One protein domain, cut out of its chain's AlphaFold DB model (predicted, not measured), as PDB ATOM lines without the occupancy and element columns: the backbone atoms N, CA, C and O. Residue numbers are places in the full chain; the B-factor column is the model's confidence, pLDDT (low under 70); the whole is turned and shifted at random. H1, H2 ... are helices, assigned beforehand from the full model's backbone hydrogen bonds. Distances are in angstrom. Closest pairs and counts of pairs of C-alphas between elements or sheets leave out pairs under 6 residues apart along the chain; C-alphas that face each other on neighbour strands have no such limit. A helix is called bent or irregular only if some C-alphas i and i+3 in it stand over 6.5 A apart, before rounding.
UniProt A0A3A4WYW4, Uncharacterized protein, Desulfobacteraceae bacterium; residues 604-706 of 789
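What this domain is: This is residues 604 to 706 of the 789 residues of an uncharacterized protein of Desulfobacteraceae bacterium (UniProt A0A3A4WYW4). Helices H1 and H2 lie side by side as a helical hairpin, and the longest helix, H4, packs slantwise over both of them, beside H1 with its earlier residues and beside H2 with later ones; together they make a three-helix bundle. The shorter H3 lies beyond the end of the bundle where H2 ends and H4 begins, and it adds to the length; at the other end residues 623 to 629, in the loop from H1 to H2, stick out. The printed part has 103 residues with four named helices in the order H1, H2, H3, H4 and no named strand, and its class is all helix. It is loose, with a radius of gyration of the C-alphas of 17.5 A, and the C-alphas span 59 by 23 by 15 A, the outline of a rod.

How they stand to each other: H4, residues 678 to 706, is the longest helix and touches two others. It touches H1, residues 604 to 620, with residues 678 to 689 alone; the closest C-alphas of the two are those of Ser 612 and Val 685, 5.9 A apart. H4 and H1 run the same way at a shallow tilt of 29 degrees. With residues 689 to 696 alone H4 touches H2, residues 630 to 653, and H2 touches H4 with residues 637 to 644 alone; the closest C-alphas of the two are those of Lys 637 and Thr 696, 6.1 A apart. H4 and H2 run opposite ways at a steep tilt of 36 degrees, only just past shallow. H1 and H2 form a helical hairpin and touch, with the C-alphas of Ile 618 and Phe 636 the closest at 6.2 A; H2 uses residues 636 to 647 alone for this. Their lines stand at a shallow tilt of 10 degrees and they run opposite ways. H1, H2 and H4 are a bundle, up and down, each running against the one before it in the chain. H3, residues 663 to 675, touches no helix; it is close to H4 but not clearly touching, the closest C-alphas being those of Arg 673 and Glu 679 at 7.2 A. Their lines stand at a steep tilt of 60 degrees. H3 is apart from H1 and from H2. In H1, H2, H3 and H4 every backbone O i to N i+4 pair is within hydrogen-bond range.

Where its parts are: H4 has 29 residues and measures 42.4 A from first to last C-alpha; it runs from C-alpha 678 at (44.401, -36.924, -9.377) to C-alpha 706 at (37.175, -70.138, -34.691). H2, Asp 630 to Arg 653, has 24 residues and measures 34.7 A. H1 has 17 residues and measures 24.7 A, beginning with C-alpha 604 at (50.167, -40.785, -7.440). H3, Asp 663 to Ala 675, has 13 residues and measures 18.4 A. No helix is bent.

The domain as a whole: The two C-alphas farthest apart are those of Gln 664 and Arg 706, at 59.5 A. The C-alphas of Phe 604 and Arg 706, the first and last printed, are 42.1 A apart. The printed part has no cut. The link from H3 to H4 is tight, with 2 residues; those from H1 to H2 and from H2 to H3 are short, with 9 residues each, and no link is long. The mean pLDDT of the printed part is 82.3. It is under 70 in residues 621 to 632, of which 630 to 632 belong to H2, and it is highest among the helices in H3, with a mean of 94.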
ATOM      1  N   PHE A 604      51.447 -40.399  -6.833       93.56
ATOM      2  CA  PHE A 604      50.167 -40.785  -7.440       93.56
ATOM      3  C   PHE A 604      50.058 -40.286  -8.875       93.56
ATOM      4  O   PHE A 604      49.804 -41.083  -9.781       93.56
ATOM      5  N   ARG A 605      50.321 -38.994  -9.101       94.00
ATOM      6  CA  ARG A 605      50.298 -38.404 -10.443       94.00
ATOM      7  C   ARG A 605      51.285 -39.110 -11.367       94.00
ATOM      8  O   ARG A 605      50.924 -39.486 -12.476       94.00
ATOM      9  N   SER A 606      52.506 -39.342 -10.887       91.62
ATOM     10  CA  SER A 606      53.555 -39.994 -11.668       91.62
ATOM     11  C   SER A 606      53.178 -41.424 -12.067       91.62
ATOM     12  O   SER A 606      53.377 -41.816 -13.215       91.62
ATOM     13  N   ARG A 607      52.579 -42.213 -11.161       89.06
ATOM     14  CA  ARG A 607      52.117 -43.575 -11.485       89.06
ATOM     15  C   ARG A 607      50.979 -43.590 -12.491       89.06
ATOM     16  O   ARG A 607      50.994 -44.435 -13.381       89.06
ATOM     17  N   LEU A 608      50.014 -42.683 -12.361       91.88
ATOM     18  CA  LEU A 608      48.908 -42.590 -13.312       91.88
ATOM     19  C   LEU A 608      49.409 -42.238 -14.719       91.88
ATOM     20  O   LEU A 608      48.990 -42.883 -15.679       91.88
ATOM     21  N   ILE A 609      50.356 -41.297 -14.842       90.19
ATOM     22  CA  ILE A 609      51.010 -40.970 -16.123       90.19
ATOM     23  C   ILE A 609      51.707 -42.204 -16.698       90.19
ATOM     24  O   ILE A 609      51.465 -42.564 -17.848       90.19
ATOM     25  N   GLN A 610      52.484 -42.926 -15.887       85.69
ATOM     26  CA  GLN A 610      53.146 -44.141 -16.361       85.69
ATOM     27  C   GLN A 610      52.164 -45.223 -16.823       85.69
ATOM     28  O   GLN A 610      52.428 -45.879 -17.832       85.69
ATOM     29  N   PHE A 611      51.037 -45.415 -16.129       87.44
ATOM     30  CA  PHE A 611      50.009 -46.352 -16.576       87.44
ATOM     31  C   PHE A 611      49.408 -45.932 -17.920       87.44
ATOM     32  O   PHE A 611      49.307 -46.779 -18.804       87.44
ATOM     33  N   SER A 612      49.100 -44.645 -18.110       87.44
ATOM     34  CA  SER A 612      48.645 -44.128 -19.409       87.44
ATOM     35  C   SER A 612      49.669 -44.403 -20.524       87.44
ATOM     36  O   SER A 612      49.329 -44.965 -21.570       87.44
ATOM     37  N   ASP A 613      50.957 -44.148 -20.273       84.00
ATOM     38  CA  ASP A 613      52.029 -44.418 -21.239       84.00
ATOM     39  C   ASP A 613      52.212 -45.919 -21.527       84.00
ATOM     40  O   ASP A 613      52.558 -46.323 -22.642       84.00
ATOM     41  N   GLU A 614      52.039 -46.779 -20.519       83.19
ATOM     42  CA  GLU A 614      52.035 -48.237 -20.682       83.19
ATOM     43  C   GLU A 614      50.877 -48.696 -21.577       83.19
ATOM     44  O   GLU A 614      51.114 -49.489 -22.492       83.19
ATOM     45  N   ILE A 615      49.665 -48.169 -21.372       83.00
ATOM     46  CA  ILE A 615      48.488 -48.458 -22.208       83.00
ATOM     47  C   ILE A 615      48.758 -48.051 -23.656       83.00
ATOM     48  O   ILE A 615      48.621 -48.874 -24.563       83.00
ATOM     49  N   ALA A 616      49.205 -46.813 -23.877       82.50
ATOM     50  CA  ALA A 616      49.510 -46.301 -25.210       82.50
ATOM     51  C   ALA A 616      50.605 -47.128 -25.908       82.50
ATOM     52  O   ALA A 616      50.508 -47.423 -27.103       82.50
ATOM     53  N   GLY A 617      51.635 -47.547 -25.165       78.81
ATOM     54  CA  GLY A 617      52.693 -48.426 -25.664       78.81
ATOM     55  C   GLY A 617      52.181 -49.806 -26.089       78.81
ATOM     56  O   GLY A 617      52.566 -50.303 -27.148       78.81
ATOM     57  N   ILE A 618      51.282 -50.410 -25.306       77.19
ATOM     58  CA  ILE A 618      50.649 -51.697 -25.632       77.19
ATOM     59  C   ILE A 618      49.718 -51.551 -26.848       77.19
ATOM     60  O   ILE A 618      49.747 -52.398 -27.741       77.19
ATOM     61  N   ALA A 619      48.943 -50.468 -26.932       75.31
ATOM     62  CA  ALA A 619      48.004 -50.214 -28.029       75.31
ATOM     63  C   ALA A 619      48.695 -50.035 -29.396       75.31
ATOM     64  O   ALA A 619      48.182 -50.499 -30.418       75.31
ATOM     65  N   LYS A 620      49.894 -49.433 -29.428       73.62
ATOM     66  CA  LYS A 620      50.707 -49.314 -30.655       73.62
ATOM     67  C   LYS A 620      51.063 -50.666 -31.275       73.62
ATOM     68  O   LYS A 620      51.188 -50.755 -32.489       73.62
ATOM     69  N   MET A 621      51.172 -51.730 -30.473       67.81
ATOM     70  CA  MET A 621      51.453 -53.081 -30.983       67.81
ATOM     71  C   MET A 621      50.288 -53.680 -31.791       67.81
ATOM     72  O   MET A 621      50.459 -54.729 -32.397       67.81
ATOM     73  N   PHE A 622      49.102 -53.058 -31.770       62.94
ATOM     74  CA  PHE A 622      47.889 -53.562 -32.422       62.94
ATOM     75  C   PHE A 622      47.497 -52.775 -33.686       62.94
ATOM     76  O   PHE A 622      46.673 -53.243 -34.466       62.94
ATOM     77  N   THR A 623      48.059 -51.582 -33.902       57.66
ATOM     78  CA  THR A 623      47.611 -50.639 -34.945       57.66
ATOM     79  C   THR A 623      48.304 -50.801 -36.301       57.66
ATOM     80  O   THR A 623      47.942 -50.083 -37.231       57.66
ATOM     81  N   ASP A 624      49.243 -51.743 -36.455       53.84
ATOM     82  CA  ASP A 624      49.934 -51.979 -37.730       53.84
ATOM     83  C   ASP A 624      49.098 -52.909 -38.650       53.84
ATOM     84  O   ASP A 624      48.943 -54.097 -38.352       53.84
ATOM     85  N   PRO A 625      48.525 -52.425 -39.776       42.09
ATOM     86  CA  PRO A 625      47.492 -53.151 -40.536       42.09
ATOM     87  C   PRO A 625      47.971 -54.380 -41.334       42.09
ATOM     88  O   PRO A 625      47.213 -54.916 -42.141       42.09
ATOM     89  N   GLY A 626      49.215 -54.832 -41.153       50.56
ATOM     90  CA  GLY A 626      49.843 -55.884 -41.963       50.56
ATOM     91  C   GLY A 626      50.280 -57.141 -41.206       50.56
ATOM     92  O   GLY A 626      50.617 -58.137 -41.843       50.56
ATOM     93  N   THR A 627      50.269 -57.133 -39.870       47.25
ATOM     94  CA  THR A 627      50.853 -58.198 -39.034       47.25
ATOM     95  C   THR A 627      49.838 -58.795 -38.064       47.25
ATOM     96  O   THR A 627      50.062 -58.931 -36.870       47.25
ATOM     97  N   SER A 628      48.697 -59.266 -38.559       54.91
ATOM     98  CA  SER A 628      47.768 -60.067 -37.742       54.91
ATOM     99  C   SER A 628      48.281 -61.507 -37.522       54.91
ATOM    100  O   SER A 628      47.579 -62.485 -37.762       54.91
ATOM    101  N   ASN A 629      49.514 -61.651 -37.025       62.78
ATOM    102  CA  ASN A 629      50.051 -62.912 -36.524       62.78
ATOM    103  C   ASN A 629      49.533 -63.169 -35.097       62.78
ATOM    104  O   ASN A 629      49.573 -62.291 -34.235       62.78
ATOM    105  N   ASP A 630      49.120 -64.407 -34.799       66.88
ATOM    106  CA  ASP A 630      48.641 -64.834 -33.466       66.88
ATOM    107  C   ASP A 630      49.637 -64.518 -32.325       66.88
ATOM    108  O   ASP A 630      49.260 -64.424 -31.155       66.88
ATOM    109  N   ILE A 631      50.921 -64.341 -32.655       69.69
ATOM    110  CA  ILE A 631      51.991 -63.959 -31.725       69.69
ATOM    111  C   ILE A 631      51.793 -62.532 -31.194       69.69
ATOM    112  O   ILE A 631      51.925 -62.318 -29.989       69.69
ATOM    113  N   GLU A 632      51.455 -61.566 -32.051       69.12
ATOM    114  CA  GLU A 632      51.245 -60.163 -31.656       69.12
ATOM    115  C   GLU A 632      49.984 -60.025 -30.806       69.12
ATOM    116  O   GLU A 632      50.032 -59.436 -29.726       69.12
ATOM    117  N   LYS A 633      48.902 -60.718 -31.189       72.31
ATOM    118  CA  LYS A 633      47.687 -60.824 -30.366       72.31
ATOM    119  C   LYS A 633      47.983 -61.399 -28.975       72.31
ATOM    120  O   LYS A 633      47.503 -60.871 -27.975       72.31
ATOM    121  N   LYS A 634      48.802 -62.455 -28.871       75.75
ATOM    122  CA  LYS A 634      49.210 -63.025 -27.571       75.75
ATOM    123  C   LYS A 634      50.068 -62.063 -26.747       75.75
ATOM    124  O   LYS A 634      49.873 -61.980 -25.534       75.75
ATOM    125  N   LYS A 635      51.001 -61.340 -27.379       75.50
ATOM    126  CA  LYS A 635      51.829 -60.325 -26.708       75.50
ATOM    127  C   LYS A 635      50.979 -59.174 -26.175       75.50
ATOM    128  O   LYS A 635      51.153 -58.818 -25.014       75.50
ATOM    129  N   PHE A 636      50.032 -58.680 -26.973       77.69
ATOM    130  CA  PHE A 636      49.064 -57.656 -26.581       77.69
ATOM    131  C   PHE A 636      48.236 -58.098 -25.364       77.69
ATOM    132  O   PHE A 636      48.333 -57.482 -24.304       77.69
ATOM    133  N   LYS A 637      47.530 -59.238 -25.463       78.62
ATOM    134  CA  LYS A 637      46.716 -59.797 -24.361       78.62
ATOM    135  C   LYS A 637      47.547 -60.002 -23.086       78.62
ATOM    136  O   LYS A 637      47.115 -59.693 -21.978       78.62
ATOM    137  N   GLY A 638      48.768 -60.522 -23.235       80.31
ATOM    138  CA  GLY A 638      49.688 -60.733 -22.119       80.31
ATOM    139  C   GLY A 638      50.196 -59.431 -21.492       80.31
ATOM    140  O   GLY A 638      50.314 -59.363 -20.270       80.31
ATOM    141  N   GLY A 639      50.499 -58.420 -22.308       81.12
ATOM    142  CA  GLY A 639      50.918 -57.089 -21.870       81.12
ATOM    143  C   GLY A 639      49.828 -56.391 -21.072       81.12
ATOM    144  O   GLY A 639      50.077 -55.986 -19.937       81.12
ATOM    145  N   LEU A 640      48.607 -56.361 -21.609       81.81
ATOM    146  CA  LEU A 640      47.464 -55.747 -20.945       81.81
ATOM    147  C   LEU A 640      47.150 -56.414 -19.601       81.81
ATOM    148  O   LEU A 640      47.030 -55.736 -18.587       81.81
ATOM    149  N   ARG A 641      47.123 -57.752 -19.545       82.88
ATOM    150  CA  ARG A 641      46.881 -58.473 -18.286       82.88
ATOM    151  C   ARG A 641      47.931 -58.156 -17.214       82.88
ATOM    152  O   ARG A 641      47.607 -58.105 -16.027       82.88
ATOM    153  N   ARG A 642      49.203 -57.975 -17.602       83.88
ATOM    154  CA  ARG A 642      50.267 -57.566 -16.665       83.88
ATOM    155  C   ARG A 642      50.052 -56.141 -16.170       83.88
ATOM    156  O   ARG A 642      50.171 -55.919 -14.967       83.88
ATOM    157  N   LEU A 643      49.716 -55.223 -17.072       84.62
ATOM    158  CA  LEU A 643      49.398 -53.838 -16.749       84.62
ATOM    159  C   LEU A 643      48.210 -53.751 -15.779       84.62
ATOM    160  O   LEU A 643      48.358 -53.174 -14.706       84.62
ATOM    161  N   HIS A 644      47.082 -54.389 -16.097       85.94
ATOM    162  CA  HIS A 644      45.894 -54.403 -15.243       85.94
ATOM    163  C   HIS A 644      46.236 -54.955 -13.847       85.94
ATOM    164  O   HIS A 644      45.940 -54.332 -12.829       85.94
ATOM    165  N   ARG A 645      46.985 -56.064 -13.761       86.19
ATOM    166  CA  ARG A 645      47.447 -56.584 -12.465       86.19
ATOM    167  C   ARG A 645      48.288 -55.565 -11.684       86.19
ATOM    168  O   ARG A 645      48.098 -55.437 -10.477       86.19
ATOM    169  N   ARG A 646      49.212 -54.852 -12.341       85.88
ATOM    170  CA  ARG A 646      50.028 -53.804 -11.698       85.88
ATOM    171  C   ARG A 646      49.189 -52.614 -11.244       85.88
ATOM    172  O   ARG A 646      49.464 -52.092 -10.165       85.88
ATOM    173  N   PHE A 647      48.192 -52.216 -12.030       88.75
ATOM    174  CA  PHE A 647      47.240 -51.166 -11.683       88.75
ATOM    175  C   PHE A 647      46.424 -51.548 -10.447       88.75
ATOM    176  O   PHE A 647      46.431 -50.814  -9.469       88.75
ATOM    177  N   MET A 648      45.827 -52.744 -10.419       88.31
ATOM    178  CA  MET A 648      45.075 -53.217  -9.249       88.31
ATOM    179  C   MET A 648      45.955 -53.348  -8.007       88.31
ATOM    180  O   MET A 648      45.539 -52.975  -6.914       88.31
ATOM    181  N   HIS A 649      47.191 -53.825  -8.164       86.44
ATOM    182  CA  HIS A 649      48.151 -53.848  -7.064       86.44
ATOM    183  C   HIS A 649      48.417 -52.438  -6.517       86.44
ATOM    184  O   HIS A 649      48.401 -52.236  -5.303       86.44
ATOM    185  N   PHE A 650      48.593 -51.454  -7.404       87.81
ATOM    186  CA  PHE A 650      48.781 -50.064  -7.008       87.81
ATOM    187  C   PHE A 650      47.567 -49.508  -6.259       87.81
ATOM    188  O   PHE A 650      47.718 -48.974  -5.160       87.81
ATOM    189  N   MET A 651      46.367 -49.711  -6.804       89.06
ATOM    190  CA  MET A 651      45.121 -49.228  -6.210       89.06
ATOM    191  C   MET A 651      44.821 -49.856  -4.848       89.06
ATOM    192  O   MET A 651      44.311 -49.184  -3.961       89.06
ATOM    193  N   ASN A 652      45.166 -51.128  -4.654       83.12
ATOM    194  CA  ASN A 652      44.865 -51.829  -3.408       83.12
ATOM    195  C   ASN A 652      45.877 -51.553  -2.291       83.12
ATOM    196  O   ASN A 652      45.542 -51.740  -1.123       83.12
ATOM    197  N   ARG A 653      47.117 -51.170  -2.625       81.00
ATOM    198  CA  ARG A 653      48.218 -51.112  -1.647       81.00
ATOM    199  C   ARG A 653      48.808 -49.724  -1.435       81.00
ATOM    200  O   ARG A 653      49.318 -49.457  -0.352       81.00
ATOM    201  N   TYR A 654      48.733 -48.854  -2.437       86.00
ATOM    202  CA  TYR A 654      49.395 -47.549  -2.403       86.00
ATOM    203  C   TYR A 654      48.447 -46.373  -2.622       86.00
ATOM    204  O   TYR A 654      48.840 -45.239  -2.368       86.00
ATOM    205  N   TRP A 655      47.218 -46.608  -3.083       89.00
ATOM    206  CA  TRP A 655      46.243 -45.544  -3.291       89.00
ATOM    207  C   TRP A 655      45.462 -45.243  -2.013       89.00
ATOM    208  O   TRP A 655      44.644 -46.040  -1.553       89.00
ATOM    209  N   PHE A 656      45.691 -44.058  -1.452       89.19
ATOM    210  CA  PHE A 656      45.068 -43.620  -0.206       89.19
ATOM    211  C   PHE A 656      44.088 -42.480  -0.480       89.19
ATOM    212  O   PHE A 656      44.478 -41.407  -0.941       89.19
ATOM    213  N   VAL A 657      42.804 -42.704  -0.192       86.38
ATOM    214  CA  VAL A 657      41.752 -41.687  -0.372       86.38
ATOM    215  C   VAL A 657      41.874 -40.582   0.679       86.38
ATOM    216  O   VAL A 657      41.734 -39.399   0.363       86.38
ATOM    217  N   GLU A 658      42.173 -40.980   1.912       89.62
ATOM    218  CA  GLU A 658      42.441 -40.116   3.052       89.62
ATOM    219  C   GLU A 658      43.748 -40.575   3.694       89.62
ATOM    220  O   GLU A 658      43.981 -41.772   3.830       89.62
ATOM    221  N   VAL A 659      44.623 -39.642   4.062       91.50
ATOM    222  CA  VAL A 659      45.960 -39.986   4.578       91.50
ATOM    223  C   VAL A 659      46.109 -39.744   6.074       91.50
ATOM    224  O   VAL A 659      46.940 -40.378   6.719       91.50
ATOM    225  N   THR A 660      45.288 -38.869   6.646       91.38
ATOM    226  CA  THR A 660      45.401 -38.404   8.028       91.38
ATOM    227  C   THR A 660      44.028 -38.237   8.662       91.38
ATOM    228  O   THR A 660      43.069 -37.929   7.964       91.38
ATOM    229  N   ASN A 661      43.953 -38.399   9.984       88.38
ATOM    230  CA  ASN A 661      42.759 -38.118  10.782       88.38
ATOM    231  C   ASN A 661      42.626 -36.638  11.197       88.38
ATOM    232  O   ASN A 661      41.661 -36.275  11.868       88.38
ATOM    233  N   GLN A 662      43.591 -35.781  10.849       88.81
ATOM    234  CA  GLN A 662      43.543 -34.357  11.162       88.81
ATOM    235  C   GLN A 662      42.691 -33.615  10.124       88.81
ATOM    236  O   GLN A 662      43.080 -33.552   8.961       88.81
ATOM    237  N   ASP A 663      41.606 -32.952  10.540       88.88
ATOM    238  CA  ASP A 663      40.696 -32.207   9.640       88.88
ATOM    239  C   ASP A 663      41.425 -31.246   8.686       88.88
ATOM    240  O   ASP A 663      41.127 -31.166   7.493       88.88
ATOM    241  N   GLN A 664      42.434 -30.540   9.200       88.88
ATOM    242  CA  GLN A 664      43.255 -29.620   8.410       88.88
ATOM    243  C   GLN A 664      44.089 -30.355   7.360       88.88
ATOM    244  O   GLN A 664      44.189 -29.904   6.221       88.88
ATOM    245  N   GLY A 665      44.675 -31.492   7.738       90.75
ATOM    246  CA  GLY A 665      45.404 -32.353   6.817       90.75
ATOM    247  C   GLY A 665      44.478 -32.948   5.755       90.75
ATOM    248  O   GLY A 665      44.833 -32.949   4.583       90.75
ATOM    249  N   ILE A 666      43.257 -33.349   6.117       93.38
ATOM    250  CA  ILE A 666      42.242 -33.820   5.163       93.38
ATOM    251  C   ILE A 666      41.916 -32.724   4.138       93.38
ATOM    252  O   ILE A 666      41.949 -32.983   2.935       93.38
ATOM    253  N   GLY A 667      41.638 -31.498   4.594       93.56
ATOM    254  CA  GLY A 667      41.333 -30.364   3.716       93.56
ATOM    255  C   GLY A 667      42.482 -30.018   2.764       93.56
ATOM    256  O   GLY A 667      42.265 -29.871   1.564       93.56
ATOM    257  N   ILE A 668      43.711 -29.965   3.285       94.56
ATOM    258  CA  ILE A 668      44.921 -29.712   2.491       94.56
ATOM    259  C   ILE A 668      45.166 -30.832   1.472       94.56
ATOM    260  O   ILE A 668      45.442 -30.541   0.312       94.56
ATOM    261  N   PHE A 669      45.026 -32.104   1.865       95.50
ATOM    262  CA  PHE A 669      45.238 -33.229   0.950       95.50
ATOM    263  C   PHE A 669      44.247 -33.223  -0.207       95.50
ATOM    264  O   PHE A 669      44.640 -33.459  -1.344       95.50
ATOM    265  N   ARG A 670      42.966 -32.946   0.074       95.06
ATOM    266  CA  ARG A 670      41.933 -32.824  -0.965       95.06
ATOM    267  C   ARG A 670      42.294 -31.720  -1.951       95.06
ATOM    268  O   ARG A 670      42.341 -31.985  -3.142       95.06
ATOM    269  N   LEU A 671      42.684 -30.550  -1.447       95.56
ATOM    270  CA  LEU A 671      43.091 -29.434  -2.297       95.56
ATOM    271  C   LEU A 671      44.312 -29.775  -3.168       95.56
ATOM    272  O   LEU A 671      44.337 -29.433  -4.346       95.56
ATOM    273  N   MET A 672      45.299 -30.505  -2.631       95.88
ATOM    274  CA  MET A 672      46.425 -31.013  -3.427       95.88
ATOM    275  C   MET A 672      45.975 -32.034  -4.489       95.88
ATOM    276  O   MET A 672      46.459 -31.987  -5.619       95.88
ATOM    277  N   ARG A 673      45.062 -32.960  -4.153       95.44
ATOM    278  CA  ARG A 673      44.511 -33.941  -5.108       95.44
ATOM    279  C   ARG A 673      43.781 -33.258  -6.259       95.44
ATOM    280  O   ARG A 673      43.948 -33.685  -7.402       95.44
ATOM    281  N   ASP A 674      43.013 -32.222  -5.951       95.12
ATOM    282  CA  ASP A 674      42.245 -31.458  -6.929       95.12
ATOM    283  C   ASP A 674      43.181 -30.643  -7.829       95.12
ATOM    284  O   ASP A 674      43.109 -30.766  -9.050       95.12
ATOM    285  N   ALA A 675      44.149 -29.924  -7.246       94.50
ATOM    286  CA  ALA A 675      45.141 -29.143  -7.993       94.50
ATOM    287  C   ALA A 675      45.973 -29.996  -8.970       94.50
ATOM    288  O   ALA A 675      46.348 -29.527 -10.044       94.50
ATOM    289  N   PHE A 676      46.258 -31.256  -8.624       94.00
ATOM    290  CA  PHE A 676      46.975 -32.205  -9.486       94.00
ATOM    291  C   PHE A 676      46.053 -33.073 -10.349       94.00
ATOM    292  O   PHE A 676      46.541 -33.985 -11.025       94.00
ATOM    293  N   GLU A 677      44.742 -32.817 -10.341       93.81
ATOM    294  CA  GLU A 677      43.722 -33.568 -11.083       93.81
ATOM    295  C   GLU A 677      43.883 -35.086 -10.920       93.81
ATOM    296  O   GLU A 677      43.838 -35.858 -11.883       93.81
ATOM    297  N   ILE A 678      44.131 -35.520  -9.685       94.38
ATOM    298  CA  ILE A 678      44.401 -36.924  -9.377       94.38
ATOM    299  C   ILE A 678      43.178 -37.790  -9.696       94.38
ATOM    300  O   ILE A 678      43.319 -38.856 -10.290       94.38
ATOM    301  N   GLU A 679      41.979 -37.322  -9.340       93.25
ATOM    302  CA  GLU A 679      40.737 -38.068  -9.564       93.25
ATOM    303  C   GLU A 679      40.340 -38.143 -11.051       93.25
ATOM    304  O   GLU A 679      40.152 -39.261 -11.534       93.25
ATOM    305  N   PRO A 680      40.291 -37.034 -11.826       94.25
ATOM    306  CA  PRO A 680      40.029 -37.112 -13.266       94.25
ATOM    307  C   PRO A 680      40.999 -38.040 -14.001       94.25
ATOM    308  O   PRO A 680      40.583 -38.865 -14.814       94.25
ATOM    309  N   MET A 681      42.294 -37.956 -13.678       92.44
ATOM    310  CA  MET A 681      43.300 -38.799 -14.312       92.44
ATOM    311  C   MET A 681      43.136 -40.277 -13.946       92.44
ATOM    312  O   MET A 681      43.312 -41.148 -14.797       92.44
ATOM    313  N   TYR A 682      42.786 -40.572 -12.695       94.06
ATOM    314  CA  TYR A 682      42.480 -41.933 -12.270       94.06
ATOM    315  C   TYR A 682      41.310 -42.524 -13.067       94.06
ATOM    316  O   TYR A 682      41.438 -43.637 -13.580       94.06
ATOM    317  N   GLN A 683      40.209 -41.777 -13.217       93.94
ATOM    318  CA  GLN A 683      39.049 -42.239 -13.986       93.94
ATOM    319  C   GLN A 683      39.416 -42.489 -15.450       93.94
ATOM    320  O   GLN A 683      39.102 -43.552 -15.977       93.94
ATOM    321  N   GLN A 684      40.180 -41.584 -16.072       91.44
ATOM    322  CA  GLN A 684      40.658 -41.772 -17.442       91.44
ATOM    323  C   GLN A 684      41.470 -43.070 -17.595       91.44
ATOM    324  O   GLN A 684      41.183 -43.880 -18.475       91.44
ATOM    325  N   VAL A 685      42.474 -43.291 -16.737       90.12
ATOM    326  CA  VAL A 685      43.324 -44.495 -16.800       90.12
ATOM    327  C   VAL A 685      42.499 -45.761 -16.568       90.12
ATOM    328  O   VAL A 685      42.701 -46.766 -17.247       90.12
ATOM    329  N   LYS A 686      41.548 -45.722 -15.630       90.75
ATOM    330  CA  LYS A 686      40.644 -46.839 -15.358       90.75
ATOM    331  C   LYS A 686      39.794 -47.183 -16.586       90.75
ATOM    332  O   LYS A 686      39.788 -48.339 -17.001       90.75
ATOM    333  N   GLU A 687      39.146 -46.194 -17.200       89.19
ATOM    334  CA  GLU A 687      38.338 -46.379 -18.414       89.19
ATOM    335  C   GLU A 687      39.174 -46.869 -19.608       89.19
ATOM    336  O   GLU A 687      38.694 -47.624 -20.453       89.19
ATOM    337  N   GLU A 688      40.431 -46.434 -19.725       84.69
ATOM    338  CA  GLU A 688      41.360 -46.937 -20.741       84.69
ATOM    339  C   GLU A 688      41.704 -48.422 -20.532       84.69
ATOM    340  O   GLU A 688      41.733 -49.181 -21.504       84.69
ATOM    341  N   ILE A 689      41.918 -48.857 -19.284       84.00
ATOM    342  CA  ILE A 689      42.157 -50.271 -18.948       84.00
ATOM    343  C   ILE A 689      40.904 -51.115 -19.214       84.00
ATOM    344  O   ILE A 689      41.012 -52.166 -19.843       84.00
ATOM    345  N   GLU A 690      39.725 -50.648 -18.795       83.81
ATOM    346  CA  GLU A 690      38.450 -51.352 -18.999       83.81
ATOM    347  C   GLU A 690      38.149 -51.551 -20.494       83.81
ATOM    348  O   GLU A 690      37.902 -52.674 -20.934       83.81
ATOM    349  N   ARG A 691      38.293 -50.501 -21.317       79.75
ATOM    350  CA  ARG A 691      38.133 -50.605 -22.781       79.75
ATOM    351  C   ARG A 691      39.124 -51.577 -23.420       79.75
ATOM    352  O   ARG A 691      38.801 -52.270 -24.388       79.75
ATOM    353  N   ALA A 692      40.352 -51.630 -22.912       76.12
ATOM    354  CA  ALA A 692      41.349 -52.564 -23.414       76.12
ATOM    355  C   ALA A 692      41.014 -54.025 -23.041       76.12
ATOM    356  O   ALA A 692      41.280 -54.942 -23.831       76.12
ATOM    357  N   ASP A 693      40.417 -54.259 -21.868       75.06
ATOM    358  CA  ASP A 693      39.956 -55.584 -21.446       75.06
ATOM    359  C   ASP A 693      38.780 -56.066 -22.300       75.06
ATOM    360  O   ASP A 693      38.805 -57.209 -22.765       75.06
ATOM    361  N   GLU A 694      37.818 -55.189 -22.608       78.69
ATOM    362  CA  GLU A 694      36.720 -55.481 -23.541       78.69
ATOM    363  C   GLU A 694      37.253 -55.935 -24.909       78.69
ATOM    364  O   GLU A 694      36.822 -56.952 -25.458       78.69
ATOM    365  N   LEU A 695      38.264 -55.243 -25.447       75.00
ATOM    366  CA  LEU A 695      38.919 -55.647 -26.696       75.00
ATOM    367  C   LEU A 695      39.576 -57.032 -26.575       75.00
ATOM    368  O   LEU A 695      39.522 -57.846 -27.503       75.00
ATOM    369  N   THR A 696      40.198 -57.325 -25.434       74.19
ATOM    370  CA  THR A 696      40.813 -58.633 -25.175       74.19
ATOM    371  C   THR A 696      39.773 -59.749 -25.117       74.19
ATOM    372  O   THR A 696      40.030 -60.839 -25.647       74.19
ATOM    373  N   GLU A 697      38.606 -59.481 -24.533       78.12
ATOM    374  CA  GLU A 697      37.472 -60.399 -24.485       78.12
ATOM    375  C   GLU A 697      36.881 -60.642 -25.880       78.12
ATOM    376  O   GLU A 697      36.712 -61.797 -26.274       78.12
ATOM    377  N   LEU A 698      36.679 -59.593 -26.686       76.31
ATOM    378  CA  LEU A 698      36.242 -59.723 -28.082       76.31
ATOM    379  C   LEU A 698      37.194 -60.615 -28.888       76.31
ATOM    380  O   LEU A 698      36.764 -61.573 -29.534       76.31
ATOM    381  N   LEU A 699      38.502 -60.372 -28.779       71.81
ATOM    382  CA  LEU A 699      39.516 -61.206 -29.426       71.81
ATOM    383  C   LEU A 699      39.520 -62.644 -28.890       71.81
ATOM    384  O   LEU A 699      39.916 -63.563 -29.601       71.81
ATOM    385  N   HIS A 700      39.187 -62.867 -27.616       74.12
ATOM    386  CA  HIS A 700      39.066 -64.216 -27.059       74.12
ATOM    387  C   HIS A 700      37.831 -64.936 -27.611       74.12
ATOM    388  O   HIS A 700      37.930 -66.097 -28.007       74.12
ATOM    389  N   ASN A 701      36.705 -64.237 -27.726       75.19
ATOM    390  CA  ASN A 701      35.474 -64.768 -28.299       75.19
ATOM    391  C   ASN A 701      35.638 -65.112 -29.787       75.19
ATOM    392  O   ASN A 701      35.162 -66.162 -30.223       75.19
ATOM    393  N   GLU A 702      36.389 -64.316 -30.558       74.12
ATOM    394  CA  GLU A 702      36.797 -64.680 -31.925       74.12
ATOM    395  C   GLU A 702      37.629 -65.973 -31.958       74.12
ATOM    396  O   GLU A 702      37.396 -66.848 -32.798       74.12
ATOM    397  N   ASP A 703      38.600 -66.121 -31.050       71.19
ATOM    398  CA  ASP A 703      39.442 -67.320 -30.956       71.19
ATOM    399  C   ASP A 703      38.603 -68.570 -30.634       71.19
ATOM    400  O   ASP A 703      38.738 -69.600 -31.304       71.19
ATOM    401  N   VAL A 704      37.693 -68.465 -29.660       73.31
ATOM    402  CA  VAL A 704      36.758 -69.533 -29.272       73.31
ATOM    403  C   VAL A 704      35.792 -69.856 -30.411       73.31
ATOM    404  O   VAL A 704      35.583 -71.028 -30.719       73.31
ATOM    405  N   GLY A 705      35.255 -68.848 -31.100       73.81
ATOM    406  CA  GLY A 705      34.390 -69.035 -32.265       73.81
ATOM    407  C   GLY A 705      35.097 -69.795 -33.389       73.81
ATOM    408  O   GLY A 705      34.562 -70.776 -33.917       73.81
ATOM    409  N   ARG A 706      36.345 -69.422 -33.707       73.31
ATOM    410  CA  ARG A 706      37.175 -70.138 -34.691       73.31
ATOM    411  C   ARG A 706      37.451 -71.580 -34.261       73.31
ATOM    412  O   ARG A 706      37.397 -72.476 -35.104       73.31
TER     413      ARG A 706